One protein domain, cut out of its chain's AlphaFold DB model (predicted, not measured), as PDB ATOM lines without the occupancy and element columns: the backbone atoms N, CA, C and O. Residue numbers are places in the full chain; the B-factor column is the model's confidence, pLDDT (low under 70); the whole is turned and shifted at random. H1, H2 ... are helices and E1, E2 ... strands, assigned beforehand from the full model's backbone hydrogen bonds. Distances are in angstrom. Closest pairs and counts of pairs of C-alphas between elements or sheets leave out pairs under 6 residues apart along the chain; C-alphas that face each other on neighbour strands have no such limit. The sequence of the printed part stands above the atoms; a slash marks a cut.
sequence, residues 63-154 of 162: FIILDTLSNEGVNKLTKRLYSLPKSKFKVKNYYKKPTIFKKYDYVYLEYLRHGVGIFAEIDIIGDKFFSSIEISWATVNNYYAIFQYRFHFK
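AT A GLANCE: This is residues 63 to 154 of the 162 residues of an uncharacterized protein of Streptococcus pneumoniae (UniProt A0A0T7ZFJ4). Picture one twisted sheet of five long and short strands with a single helix, H1, packed on one of its faces and the other face bare. Between E2 and E3 the chain makes a long loop, residues 94 to 115. The printed part has 92 residues, with elements in the order E1, H1, E2, E3, E4, E5; across the sheet the order is E1, E5, E4, E3, E2, antiparallel throughout, and the class is mixed, helices and strands. The whole is compact, with a radius of gyration of the C-alphas of 13.9 A, and flat, spanning 44 by 31 by 16 A.

IN THESE COORDINATES: Find C-alpha 63 at (80.205, 91.565, 149.524); from there strand E1, residues 63 to 70, runs 23.1 A. Helix H1, residues 71 to 81, follows at once and covers 15.2 A, ending at C-alpha 81 at (67.682, 105.697, 144.203). Next comes E2, residues 89 to 93, 12.0 A long. Past the loop, look for E3 at residues 116 to 124, 24.3 A, then E4 at residues 130 to 139, 27.5 A. E5, residues 144 to 153, runs 29.0 A to C-alpha 153 at (72.772, 87.804, 151.763).

HOW THE PARTS SIT: Start at edge strand E1, whose neighbour is E5, antiparallel at 157 degrees; N 65 and O 149 are 2.9 A apart, within hydrogen-bond range. E5 and E4 form a hairpin at 161 degrees, with N 148 and O 136 at 2.8 A. E4 and E3 form another at 163 degrees, with N 133 and O 122 at 2.8 A. E3 and edge strand E2 are a hairpin too, at 161 degrees, with N 92 and O 121 at 2.8 A. E2, E3, E4 and E5 are a meander, each strand the antiparallel neighbour of the one before. H1 is on the sheet, with 26 pairs of C-alphas within 10 A, and makes two layers with it, the helix on one face. Its closest C-alphas to E2 are those of Leu 81 and Val 91, 7.2 A apart; to E5, those of Asn 71 and Tyr 144, also 7.2 A. H1 and E3 are near each other, with 6 pairs of C-alphas within 10 A. In H1 every O i to N i+4 pair is within hydrogen-bond range. E1 and E2 are apart.

THE WHOLE: The two C-alphas farthest apart, those of Tyr 111 and Lys 128, are 44.6 A from each other. The printed part has no cut. The link from E2 to E3 is long, 22 residues, and its C-alphas lie 8 to 23 A from the mean of the C-alphas. Look at residues 108 to 115 for pLDDT under 70; the mean of the printed part is 86.5.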
ATOM      1  N   PHE A  63      79.200  91.081 150.447       84.62
ATOM      2  CA  PHE A  63      80.205  91.565 149.524       84.62
ATOM      3  C   PHE A  63      80.066  93.067 149.384       84.62
ATOM      4  O   PHE A  63      78.980  93.647 149.479       84.62
ATOM      5  N   ILE A  64      81.214  93.693 149.174       90.75
ATOM      6  CA  ILE A  64      81.338  95.134 149.124       90.75
ATOM      7  C   ILE A  64      81.799  95.525 147.727       90.75
ATOM      8  O   ILE A  64      82.808  95.027 147.229       90.75
ATOM      9  N   ILE A  65      81.075  96.458 147.115       93.81
ATOM     10  CA  ILE A  65      81.541  97.196 145.941       93.81
ATOM     11  C   ILE A  65      81.941  98.594 146.398       93.81
ATOM     12  O   ILE A  65      81.209  99.242 147.146       93.81
ATOM     13  N   LEU A  66      83.094  99.067 145.932       93.94
ATOM     14  CA  LEU A  66      83.571 100.425 146.168       93.94
ATOM     15  C   LEU A  66      83.518 101.226 144.868       93.94
ATOM     16  O   LEU A  66      83.922 100.734 143.816       93.94
ATOM     17  N   ASP A  67      83.058 102.469 144.954       94.12
ATOM     18  CA  ASP A  67      83.038 103.422 143.843       94.12
ATOM     19  C   ASP A  67      83.561 104.783 144.309       94.12
ATOM     20  O   ASP A  67      83.485 105.113 145.488       94.12
ATOM     21  N   THR A  68      84.094 105.590 143.395       93.81
ATOM     22  CA  THR A  68      84.541 106.958 143.679       93.81
ATOM     23  C   THR A  68      83.709 107.939 142.870       93.81
ATOM     24  O   THR A  68      83.800 107.996 141.646       93.81
ATOM     25  N   LEU A  69      82.910 108.751 143.559       92.94
ATOM     26  CA  LEU A  69      81.945 109.650 142.938       92.94
ATOM     27  C   LEU A  69      82.298 111.115 143.180       92.94
ATOM     28  O   LEU A  69      82.591 111.532 144.300       92.94
ATOM     29  N   SER A  70      82.200 111.915 142.119       91.88
ATOM     30  CA  SER A  70      82.118 113.374 142.218       91.88
ATOM     31  C   SER A  70      80.690 113.822 142.543       91.88
ATOM     32  O   SER A  70      79.751 113.029 142.441       91.88
ATOM     33  N   ASN A  71      80.480 115.110 142.831       89.25
ATOM     34  CA  ASN A  71      79.132 115.664 143.027       89.25
ATOM     35  C   ASN A  71      78.159 115.331 141.887       89.25
ATOM     36  O   ASN A  71      76.984 115.058 142.139       89.25
ATOM     37  N   GLU A  72      78.618 115.299 140.634       90.81
ATOM     38  CA  GLU A  72      77.763 114.897 139.516       90.81
ATOM     39  C   GLU A  72      77.337 113.425 139.624       90.81
ATOM     40  O   GLU A  72      76.158 113.108 139.431       90.81
ATOM     41  N   GLY A  73      78.277 112.542 139.973       92.75
ATOM     42  CA  GLY A  73      78.023 111.125 140.224       92.75
ATOM     43  C   GLY A  73      77.035 110.918 141.370       92.75
ATOM     44  O   GLY A  73      76.033 110.227 141.191       92.75
ATOM     45  N   VAL A  74      77.237 111.612 142.494       92.06
ATOM     46  CA  VAL A  74      76.332 111.551 143.652       92.06
ATOM     47  C   VAL A  74      74.928 112.022 143.274       92.06
ATOM     48  O   VAL A  74      73.954 111.330 143.548       92.06
ATOM     49  N   ASN A  75      74.791 113.136 142.544       92.19
ATOM     50  CA  ASN A  75      73.482 113.590 142.062       92.19
ATOM     51  C   ASN A  75      72.793 112.540 141.167       92.19
ATOM     52  O   ASN A  75      71.577 112.357 141.269       92.19
ATOM     53  N   LYS A  76      73.536 111.861 140.281       92.94
ATOM     54  CA  LYS A  76      72.997 110.784 139.428       92.94
ATOM     55  C   LYS A  76      72.556 109.579 140.264       92.94
ATOM     56  O   LYS A  76      71.449 109.084 140.041       92.94
ATOM     57  N   LEU A  77      73.370 109.157 141.233       94.75
ATOM     58  CA  LEU A  77      73.044 108.083 142.173       94.75
ATOM     59  C   LEU A  77      71.762 108.407 142.943       94.75
ATOM     60  O   LEU A  77      70.810 107.631 142.875       94.75
ATOM     61  N   THR A  78      71.672 109.583 143.574       93.75
ATOM     62  CA  THR A  78      70.472 110.001 144.316       93.75
ATOM     63  C   THR A  78      69.236 109.968 143.425       93.75
ATOM     64  O   THR A  78      68.206 109.424 143.816       93.75
ATOM     65  N   LYS A  79      69.309 110.492 142.192       92.69
ATOM     66  CA  LYS A  79      68.164 110.435 141.263       92.69
ATOM     67  C   LYS A  79      67.719 109.001 141.000       92.69
ATOM     68  O   LYS A  79      66.519 108.747 141.039       92.69
ATOM     69  N   ARG A  80      68.662 108.082 140.766       94.00
ATOM     70  CA  ARG A  80      68.357 106.663 140.536       94.00
ATOM     71  C   ARG A  80      67.724 106.005 141.757       94.00
ATOM     72  O   ARG A  80      66.708 105.344 141.584       94.00
ATOM     73  N   LEU A  81      68.244 106.245 142.961       95.88
ATOM     74  CA  LEU A  81      67.682 105.697 144.203       95.88
ATOM     75  C   LEU A  81      66.213 106.092 144.393       95.88
ATOM     76  O   LEU A  81      65.364 105.247 144.663       95.88
ATOM     77  N   TYR A  82      65.880 107.362 144.147       94.44
ATOM     78  CA  TYR A  82      64.496 107.848 144.194       94.44
ATOM     79  C   TYR A  82      63.602 107.355 143.043       94.44
ATOM     80  O   TYR A  82      62.394 107.598 143.072       94.44
ATOM     81  N   SER A  83      64.181 106.732 142.019       94.50
ATOM     82  CA  SER A  83      63.488 106.204 140.842       94.50
ATOM     83  C   SER A  83      63.411 104.674 140.830       94.50
ATOM     84  O   SER A  83      62.839 104.119 139.892       94.50
ATOM     85  N   LEU A  84      63.958 103.987 141.840       96.25
ATOM     86  CA  LEU A  84      63.878 102.531 141.934       96.25
ATOM     87  C   LEU A  84      62.412 102.059 142.029       96.25
ATOM     88  O   LEU A  84      61.595 102.694 142.706       96.25
ATOM     89  N   PRO A  85      62.050 100.949 141.357       95.94
ATOM     90  CA  PRO A  85      60.683 100.445 141.358       95.94
ATOM     91  C   PRO A  85      60.289  99.937 142.749       95.94
ATOM     92  O   PRO A  85      60.843  98.958 143.246       95.94
ATOM     93  N   LYS A  86      59.267 100.563 143.344       94.25
ATOM     94  CA  LYS A  86      58.757 100.223 144.687       94.25
ATOM     95  C   LYS A  86      58.245  98.786 144.819       94.25
ATOM     96  O   LYS A  86      58.151  98.277 145.925       94.25
ATOM     97  N   SER A  87      57.908  98.139 143.701       95.25
ATOM     98  CA  SER A  87      57.513  96.727 143.676       95.25
ATOM     99  C   SER A  87      58.670  95.773 143.976       95.25
ATOM    100  O   SER A  87      58.422  94.641 144.372       95.25
ATOM    101  N   LYS A  88      59.918  96.217 143.773       96.12
ATOM    102  CA  LYS A  88      61.133  95.420 143.987       96.12
ATOM    103  C   LYS A  88      62.012  95.956 145.112       96.12
ATOM    104  O   LYS A  88      62.797  95.196 145.660       96.12
ATOM    105  N   PHE A  89      61.902  97.240 145.446       97.44
ATOM    106  CA  PHE A  89      62.803  97.883 146.396       97.44
ATOM    107  C   PHE A  89      62.055  98.779 147.373       97.44
ATOM    108  O   PHE A  89      61.237  99.613 146.971       97.44
ATOM    109  N   LYS A  90      62.411  98.679 148.653       96.94
ATOM    110  CA  LYS A  90      62.027  99.651 149.676       96.94
ATOM    111  C   LYS A  90      63.271 100.440 150.062       96.94
ATOM    112  O   LYS A  90      64.196  99.901 150.651       96.94
ATOM    113  N   VAL A  91      63.297 101.716 149.689       97.12
ATOM    114  CA  VAL A  91      64.489 102.563 149.826       97.12
ATOM    115  C   VAL A  91      64.276 103.608 150.913       97.12
ATOM    116  O   VAL A  91      63.335 104.404 150.836       97.12
ATOM    117  N   LYS A  92      65.192 103.665 151.876       96.88
ATOM    118  CA  LYS A  92      65.321 104.753 152.844       96.88
ATOM    119  C   LYS A  92      66.478 105.650 152.412       96.88
ATOM    120  O   LYS A  92      67.640 105.264 152.464       96.88
ATOM    121  N   ASN A  93      66.141 106.848 151.947       93.62
ATOM    122  CA  ASN A  93      67.117 107.842 151.503       93.62
ATOM    123  C   ASN A  93      67.395 108.825 152.643       93.62
ATOM    124  O   ASN A  93      66.453 109.427 153.159       93.62
ATOM    125  N   TYR A  94      68.667 109.034 152.981       91.38
ATOM    126  CA  TYR A  94      69.068 110.024 153.989       91.38
ATOM    127  C   TYR A  94      69.333 111.410 153.392       91.38
ATOM    128  O   TYR A  94      69.300 112.420 154.094       91.38
ATOM    129  N   TYR A  95      69.537 111.477 152.074       88.19
ATOM    130  CA  TYR A  95      69.854 112.703 151.353       88.19
ATOM    131  C   TYR A  95      68.702 113.155 150.467       88.19
ATOM    132  O   TYR A  95      68.018 112.358 149.828       88.19
ATOM    133  N   LYS A  96      68.509 114.475 150.393       86.50
ATOM    134  CA  LYS A  96      67.414 115.085 149.639       86.50
ATOM    135  C   LYS A  96      67.539 114.814 148.139       86.50
ATOM    136  O   LYS A  96      68.606 115.013 147.560       86.50
ATOM    137  N   LYS A  97      66.419 114.463 147.497       86.81
ATOM    138  CA  LYS A  97      66.324 114.294 146.040       86.81
ATOM    139  C   LYS A  97      66.719 115.584 145.298       86.81
ATOM    140  O   LYS A  97      66.061 116.609 145.499       86.81
ATOM    141  N   PRO A  98      67.712 115.549 144.395       83.44
ATOM    142  CA  PRO A  98      67.995 116.665 143.501       83.44
ATOM    143  C   PRO A  98      66.908 116.763 142.427       83.44
ATOM    144  O   PRO A  98      66.395 115.754 141.931       83.44
ATOM    145  N   THR A  99      66.552 117.984 142.040       78.88
ATOM    146  CA  THR A  99      65.540 118.227 141.003       78.88
ATOM    147  C   THR A  99      66.200 118.394 139.630       78.88
ATOM    148  O   THR A  99      67.409 118.197 139.456       78.88
ATOM    149  N   ILE A 100      65.400 118.692 138.605       73.38
ATOM    150  CA  ILE A 100      65.918 119.051 137.276       73.38
ATOM    151  C   ILE A 100      66.683 120.382 137.356       73.38
ATOM    152  O   ILE A 100      67.756 120.500 136.777       73.38
ATOM    153  N   PHE A 101      66.174 121.331 138.147       75.50
ATOM    154  CA  PHE A 101      66.706 122.693 138.257       75.50
ATOM    155  C   PHE A 101      67.695 122.892 139.409       75.50
ATOM    156  O   PHE A 101      68.460 123.851 139.397       75.50
ATOM    157  N   LYS A 102      67.692 122.007 140.414       76.06
ATOM    158  CA  LYS A 102      68.544 122.127 141.599       76.06
ATOM    159  C   LYS A 102      69.333 120.846 141.828       76.06
ATOM    160  O   LYS A 102      68.778 119.826 142.241       76.06
ATOM    161  N   LYS A 103      70.631 120.932 141.548       81.44
ATOM    162  CA  LYS A 103      71.639 119.970 141.999       81.44
ATOM    163  C   LYS A 103      72.160 120.414 143.366       81.44
ATOM    164  O   LYS A 103      72.055 121.592 143.708       81.44
ATOM    165  N   TYR A 104      72.672 119.467 144.138       80.50
ATOM    166  CA  TYR A 104      73.296 119.745 145.430       80.50
ATOM    167  C   TYR A 104      74.769 119.361 145.389       80.50
ATOM    168  O   TYR A 104      75.123 118.362 144.759       80.50
ATOM    169  N   ASP A 105      75.596 120.133 146.084       79.38
ATOM    170  CA  ASP A 105      76.976 119.763 146.367       79.38
ATOM    171  C   ASP A 105      76.979 118.926 147.647       79.38
ATOM    172  O   ASP A 105      76.857 119.442 148.756       79.38
ATOM    173  N   TYR A 106      77.009 117.608 147.469       75.31
ATOM    174  CA  TYR A 106      77.026 116.629 148.556       75.31
ATOM    175  C   TYR A 106      78.442 116.408 149.101       75.31
ATOM    176  O   TYR A 106      78.614 116.175 150.291       75.31
ATOM    177  N   VAL A 107      79.449 116.509 148.234       72.62
ATOM    178  CA  VAL A 107      80.874 116.515 148.556       72.62
ATOM    179  C   VAL A 107      81.296 117.978 148.656       72.62
ATOM    180  O   VAL A 107      81.375 118.668 147.639       72.62
ATOM    181  N   TYR A 108      81.492 118.470 149.877       69.38
ATOM    182  CA  TYR A 108      81.921 119.843 150.150       69.38
ATOM    183  C   TYR A 108      83.306 119.880 150.804       69.38
ATOM    184  O   TYR A 108      83.806 118.881 151.318       69.38
ATOM    185  N   LEU A 109      83.925 121.064 150.767       54.22
ATOM    186  CA  LEU A 109      85.188 121.374 151.433       54.22
ATOM    187  C   LEU A 109      85.034 121.271 152.955       54.22
ATOM    188  O   LEU A 109      84.671 122.240 153.623       54.22
ATOM    189  N   GLU A 110      85.346 120.111 153.521       56.31
ATOM    190  CA  GLU A 110      85.583 119.989 154.955       56.31
ATOM    191  C   GLU A 110      87.041 120.333 155.245       56.31
ATOM    192  O   GLU A 110      87.919 119.480 155.275       56.31
ATOM    193  N   TYR A 111      87.310 121.620 155.477       46.50
ATOM    194  CA  TYR A 111      88.651 122.104 155.825       46.50
ATOM    195  C   TYR A 111      89.214 121.490 157.124       46.50
ATOM    196  O   TYR A 111      90.406 121.627 157.384       46.50
ATOM    197  N   LEU A 112      88.379 120.844 157.953       44.94
ATOM    198  CA  LEU A 112      88.750 120.383 159.297       44.94
ATOM    199  C   LEU A 112      88.137 119.033 159.727       44.94
ATOM    200  O   LEU A 112      88.332 118.643 160.878       44.94
ATOM    201  N   ARG A 113      87.383 118.317 158.876       53.53
ATOM    202  CA  ARG A 113      86.740 117.039 159.246       53.53
ATOM    203  C   ARG A 113      86.793 116.012 158.111       53.53
ATOM    204  O   ARG A 113      86.893 116.363 156.942       53.53
ATOM    205  N   HIS A 114      86.807 114.737 158.499       62.94
ATOM    206  CA  HIS A 114      86.577 113.614 157.598       62.94
ATOM    207  C   HIS A 114      85.073 113.338 157.604       62.94
ATOM    208  O   HIS A 114      84.516 112.993 158.648       62.94
ATOM    209  N   GLY A 115      84.423 113.515 156.458       68.94
ATOM    210  CA  GLY A 115      82.997 113.282 156.305       68.94
ATOM    211  C   GLY A 115      82.769 111.802 156.061       68.94
ATOM    212  O   GLY A 115      83.272 111.266 155.078       68.94
ATOM    213  N   VAL A 116      82.033 111.142 156.951       83.44
ATOM    214  CA  VAL A 116      81.566 109.765 156.769       83.44
ATOM    215  C   VAL A 116      80.086 109.687 157.114       83.44
ATOM    216  O   VAL A 116      79.613 110.411 157.992       83.44
ATOM    217  N   GLY A 117      79.337 108.820 156.441       87.06
ATOM    218  CA  GLY A 117      77.926 108.646 156.761       87.06
ATOM    219  C   GLY A 117      77.221 107.581 155.937       87.06
ATOM    220  O   GLY A 117      77.758 107.055 154.965       87.06
ATOM    221  N   ILE A 118      75.982 107.287 156.327       90.44
ATOM    222  CA  ILE A 118      75.084 106.398 155.585       90.44
ATOM    223  C   ILE A 118      74.328 107.233 154.552       90.44
ATOM    224  O   ILE A 118      73.714 108.247 154.878       90.44
ATOM    225  N   PHE A 119      74.380 106.809 153.295       93.81
ATOM    226  CA  PHE A 119      73.741 107.468 152.165       93.81
ATOM    227  C   PHE A 119      72.311 106.983 151.925       93.81
ATOM    228  O   PHE A 119      71.384 107.791 151.780       93.81
ATOM    229  N   ALA A 120      72.124 105.665 151.889       97.00
ATOM    230  CA  ALA A 120      70.827 105.031 151.707       97.00
ATOM    231  C   ALA A 120      70.842 103.576 152.183       97.00
ATOM    232  O   ALA A 120      71.869 102.908 152.123       97.00
ATOM    233  N   GLU A 121      69.673 103.085 152.574       97.56
ATOM    234  CA  GLU A 121      69.404 101.669 152.841       97.56
ATOM    235  C   GLU A 121      68.336 101.187 151.851       97.56
ATOM    236  O   GLU A 121      67.350 101.890 151.597       97.56
ATOM    237  N   ILE A 122      68.538 100.012 151.260       97.94
ATOM    238  CA  ILE A 122      67.667  99.440 150.231       97.94
ATOM    239  C   ILE A 122      67.301  98.017 150.638       97.94
ATOM    240  O   ILE A 122      68.144  97.135 150.550       97.94
ATOM    241  N   ASP A 123      66.044  97.759 150.991       95.56
ATOM    242  CA  ASP A 123      65.550  96.385 151.125       95.56
ATOM    243  C   ASP A 123      65.155  95.851 149.744       95.56
ATOM    244  O   ASP A 123      64.460  96.538 148.979       95.56
ATOM    245  N   ILE A 124      65.554  94.615 149.431       94.25
ATOM    246  CA  ILE A 124      65.241  93.951 148.163       94.25
ATOM    247  C   ILE A 124      64.075  92.974 148.364       94.25
ATOM    248  O   ILE A 124      64.138  92.000 149.118       94.25
ATOM    249  N   ILE A 125      62.976  93.231 147.658       92.44
ATOM    250  CA  ILE A 125      61.719  92.493 147.781       92.44
ATOM    251  C   ILE A 125      61.729  91.306 146.819       92.44
ATOM    252  O   ILE A 125      61.908  91.468 145.613       92.44
ATOM    253  N   GLY A 126      61.478  90.110 147.354       83.00
ATOM    254  CA  GLY A 126      61.291  88.893 146.557       83.00
ATOM    255  C   GLY A 126      62.564  88.295 145.947       83.00
ATOM    256  O   GLY A 126      62.464  87.307 145.230       83.00
ATOM    257  N   ASP A 127      63.746  88.849 146.230       85.12
ATOM    258  CA  ASP A 127      65.014  88.262 145.786       85.12
ATOM    259  C   ASP A 127      65.347  86.994 146.590       85.12
ATOM    260  O   ASP A 127      65.095  86.935 147.793       85.12
ATOM    261  N   LYS A 128      65.873  85.955 145.940       80.44
ATOM    262  CA  LYS A 128      66.178  84.674 146.600       80.44
ATOM    263  C   LYS A 128      67.448  84.755 147.456       80.44
ATOM    264  O   LYS A 128      67.558  84.035 148.444       80.44
ATOM    265  N   PHE A 129      68.380  85.630 147.094       78.06
ATOM    266  CA  PHE A 129      69.744  85.645 147.610       78.06
ATOM    267  C   PHE A 129      70.025  86.857 148.488       78.06
ATOM    268  O   PHE A 129      70.619  86.699 149.549       78.06
ATOM    269  N   PHE A 130      69.581  88.046 148.086       83.81
ATOM    270  CA  PHE A 130      69.932  89.302 148.743       83.81
ATOM    271  C   PHE A 130      68.797  89.855 149.593       83.81
ATOM    272  O   PHE A 130      67.648  89.922 149.153       83.81
ATOM    273  N   SER A 131      69.120  90.269 150.815       86.94
ATOM    274  CA  SER A 131      68.178  90.892 151.747       86.94
ATOM    275  C   SER A 131      68.134  92.402 151.546       86.94
ATOM    276  O   SER A 131      67.057  92.969 151.341       86.94
ATOM    277  N   SER A 132      69.298  93.046 151.556       92.88
ATOM    278  CA  SER A 132      69.409  94.497 151.487       92.88
ATOM    279  C   SER A 132      70.750  94.969 150.924       92.88
ATOM    280  O   SER A 132      71.699  94.198 150.754       92.88
ATOM    281  N   ILE A 133      70.804  96.265 150.617       95.88
ATOM    282  CA  ILE A 133      72.016  96.997 150.266       95.88
ATOM    283  C   ILE A 133      72.119  98.213 151.184       95.88
ATOM    284  O   ILE A 133      71.214  99.052 151.204       95.88
ATOM    285  N   GLU A 134      73.232  98.340 151.895       96.50
ATOM    286  CA  GLU A 134      73.608  99.564 152.598       96.50
ATOM    287  C   GLU A 134      74.602 100.347 151.741       96.50
ATOM    288  O   GLU A 134      75.602  99.808 151.265       96.50
ATOM    289  N   ILE A 135      74.321 101.630 151.529       96.94
ATOM    290  CA  ILE A 135      75.223 102.548 150.843       96.94
ATOM    291  C   ILE A 135      75.772 103.511 151.884       96.94
ATOM    292  O   ILE A 135      75.015 104.325 152.412       96.94
ATOM    293  N   SER A 136      77.072 103.468 152.144       94.69
ATOM    294  CA  SER A 136      77.779 104.444 152.975       94.69
ATOM    295  C   SER A 136      78.805 105.210 152.148       94.69
ATOM    296  O   SER A 136      79.108 104.847 151.011       94.69
ATOM    297  N   TRP A 137      79.293 106.328 152.675       93.12
ATOM    298  CA  TRP A 137      80.264 107.159 151.980       93.12
ATOM    299  C   TRP A 137      81.310 107.737 152.925       93.12
ATOM    300  O   TRP A 137      81.062 107.915 154.118       93.12
ATOM    301  N   ALA A 138      82.472 108.051 152.355       88.88
ATOM    302  CA  ALA A 138      83.562 108.758 153.008       88.88
ATOM    303  C   ALA A 138      84.179 109.790 152.050       88.88
ATOM    304  O   ALA A 138      84.460 109.469 150.891       88.88
ATOM    305  N   THR A 139      84.409 111.028 152.495       84.44
ATOM    306  CA  THR A 139      85.127 112.019 151.679       84.44
ATOM    307  C   THR A 139      86.586 111.613 151.497       84.44
ATOM    308  O   THR A 139      87.294 111.305 152.454       84.44
ATOM    309  N   VAL A 140      87.059 111.650 150.249       79.88
ATOM    310  CA  VAL A 140      88.485 111.477 149.927       79.88
ATOM    311  C   VAL A 140      89.163 112.835 149.867       79.88
ATOM    312  O   VAL A 140      90.253 113.034 150.397       79.88
ATOM    313  N   ASN A 141      88.514 113.771 149.180       78.12
ATOM    314  CA  ASN A 141      88.938 115.153 149.052       78.12
ATOM    315  C   ASN A 141      87.727 116.028 148.699       78.12
ATOM    316  O   ASN A 141      86.584 115.579 148.692       78.12
ATOM    317  N   ASN A 142      87.999 117.281 148.354       76.12
ATOM    318  CA  ASN A 142      86.991 118.298 148.065       76.12
ATOM    319  C   ASN A 142      86.183 118.062 146.777       76.12
ATOM    320  O   ASN A 142      85.239 118.798 146.509       76.12
ATOM    321  N   TYR A 143      86.567 117.079 145.965       81.00
ATOM    322  CA  TYR A 143      85.964 116.792 144.664       81.00
ATOM    323  C   TYR A 143      85.335 115.402 144.596       81.00
ATOM    324  O   TYR A 143      84.415 115.200 143.803       81.00
ATOM    325  N   TYR A 144      85.820 114.460 145.410       86.25
ATOM    326  CA  TYR A 144      85.452 113.051 145.343       86.25
ATOM    327  C   TYR A 144      85.176 112.448 146.723       86.25
ATOM    328  O   TYR A 144      85.879 112.720 147.701       86.25
ATOM    329  N   ALA A 145      84.197 111.549 146.763       89.69
ATOM    330  CA  ALA A 145      83.910 110.677 147.893       89.69
ATOM    331  C   ALA A 145      83.917 109.211 147.445       89.69
ATOM    332  O   ALA A 145      83.507 108.899 146.325       89.69
ATOM    333  N   ILE A 146      84.380 108.319 148.319       92.50
ATOM    334  CA  ILE A 146      84.226 106.875 148.147       92.50
ATOM    335  C   ILE A 146      82.836 106.498 148.633       92.50
ATOM    336  O   ILE A 146      82.419 106.928 149.704       92.50
ATOM    337  N   PHE A 147      82.142 105.689 147.847       94.12
ATOM    338  CA  PHE A 147      80.880 105.063 148.191       94.12
ATOM    339  C   PHE A 147      81.099 103.568 148.344       94.12
ATOM    340  O   PHE A 147      81.684 102.926 147.473       94.12
ATOM    341  N   GLN A 148      80.611 103.029 149.451       95.75
ATOM    342  CA  GLN A 148      80.618 101.613 149.749       95.75
ATOM    343  C   GLN A 148      79.198 101.081 149.602       95.75
ATOM    344  O   GLN A 148      78.296 101.541 150.296       95.75
ATOM    345  N   TYR A 149      79.010 100.108 148.715       96.75
ATOM    346  CA  TYR A 149      77.761  99.376 148.541       96.75
ATOM    347  C   TYR A 149      77.945  97.997 149.153       96.75
ATOM    348  O   TYR A 149      78.623  97.142 148.579       96.75
ATOM    349  N   ARG A 150      77.373  97.797 150.331       94.06
ATOM    350  CA  ARG A 150      77.419  96.536 151.058       94.06
ATOM    351  C   ARG A 150      76.150  95.752 150.761       94.06
ATOM    352  O   ARG A 150      75.059  96.213 151.081       94.06
ATOM    353  N   PHE A 151      76.300  94.598 150.124       91.75
ATOM    354  CA  PHE A 151      75.205  93.683 149.821       91.75
ATOM    355  C   PHE A 151      75.135  92.616 150.900       91.75
ATOM    356  O   PHE A 151      76.131  91.944 151.161       91.75
ATOM    357  N   HIS A 152      73.954  92.434 151.475       86.00
ATOM    358  CA  HIS A 152      73.712  91.428 152.498       86.00
ATOM    359  C   HIS A 152      72.993  90.226 151.888       86.00
ATOM    360  O   HIS A 152      71.960  90.382 151.225       86.00
ATOM    361  N   PHE A 153      73.507  89.016 152.116       81.44
ATOM    362  CA  PHE A 153      72.772  87.804 151.763       81.44
ATOM    363  C   PHE A 153      71.608  87.551 152.742       81.44
ATOM    364  O   PHE A 153      71.550  88.085 153.849       81.44
ATOM    365  N   LYS A 154      70.624  86.755 152.316       75.12
ATOM    366  CA  LYS A 154      69.542  86.227 153.170       75.12
ATOM    367  C   LYS A 154      69.964  84.981 153.936       75.12
ATOM    368  O   LYS A 154      69.398  84.682 154.980       75.12
TER     369      LYS A 154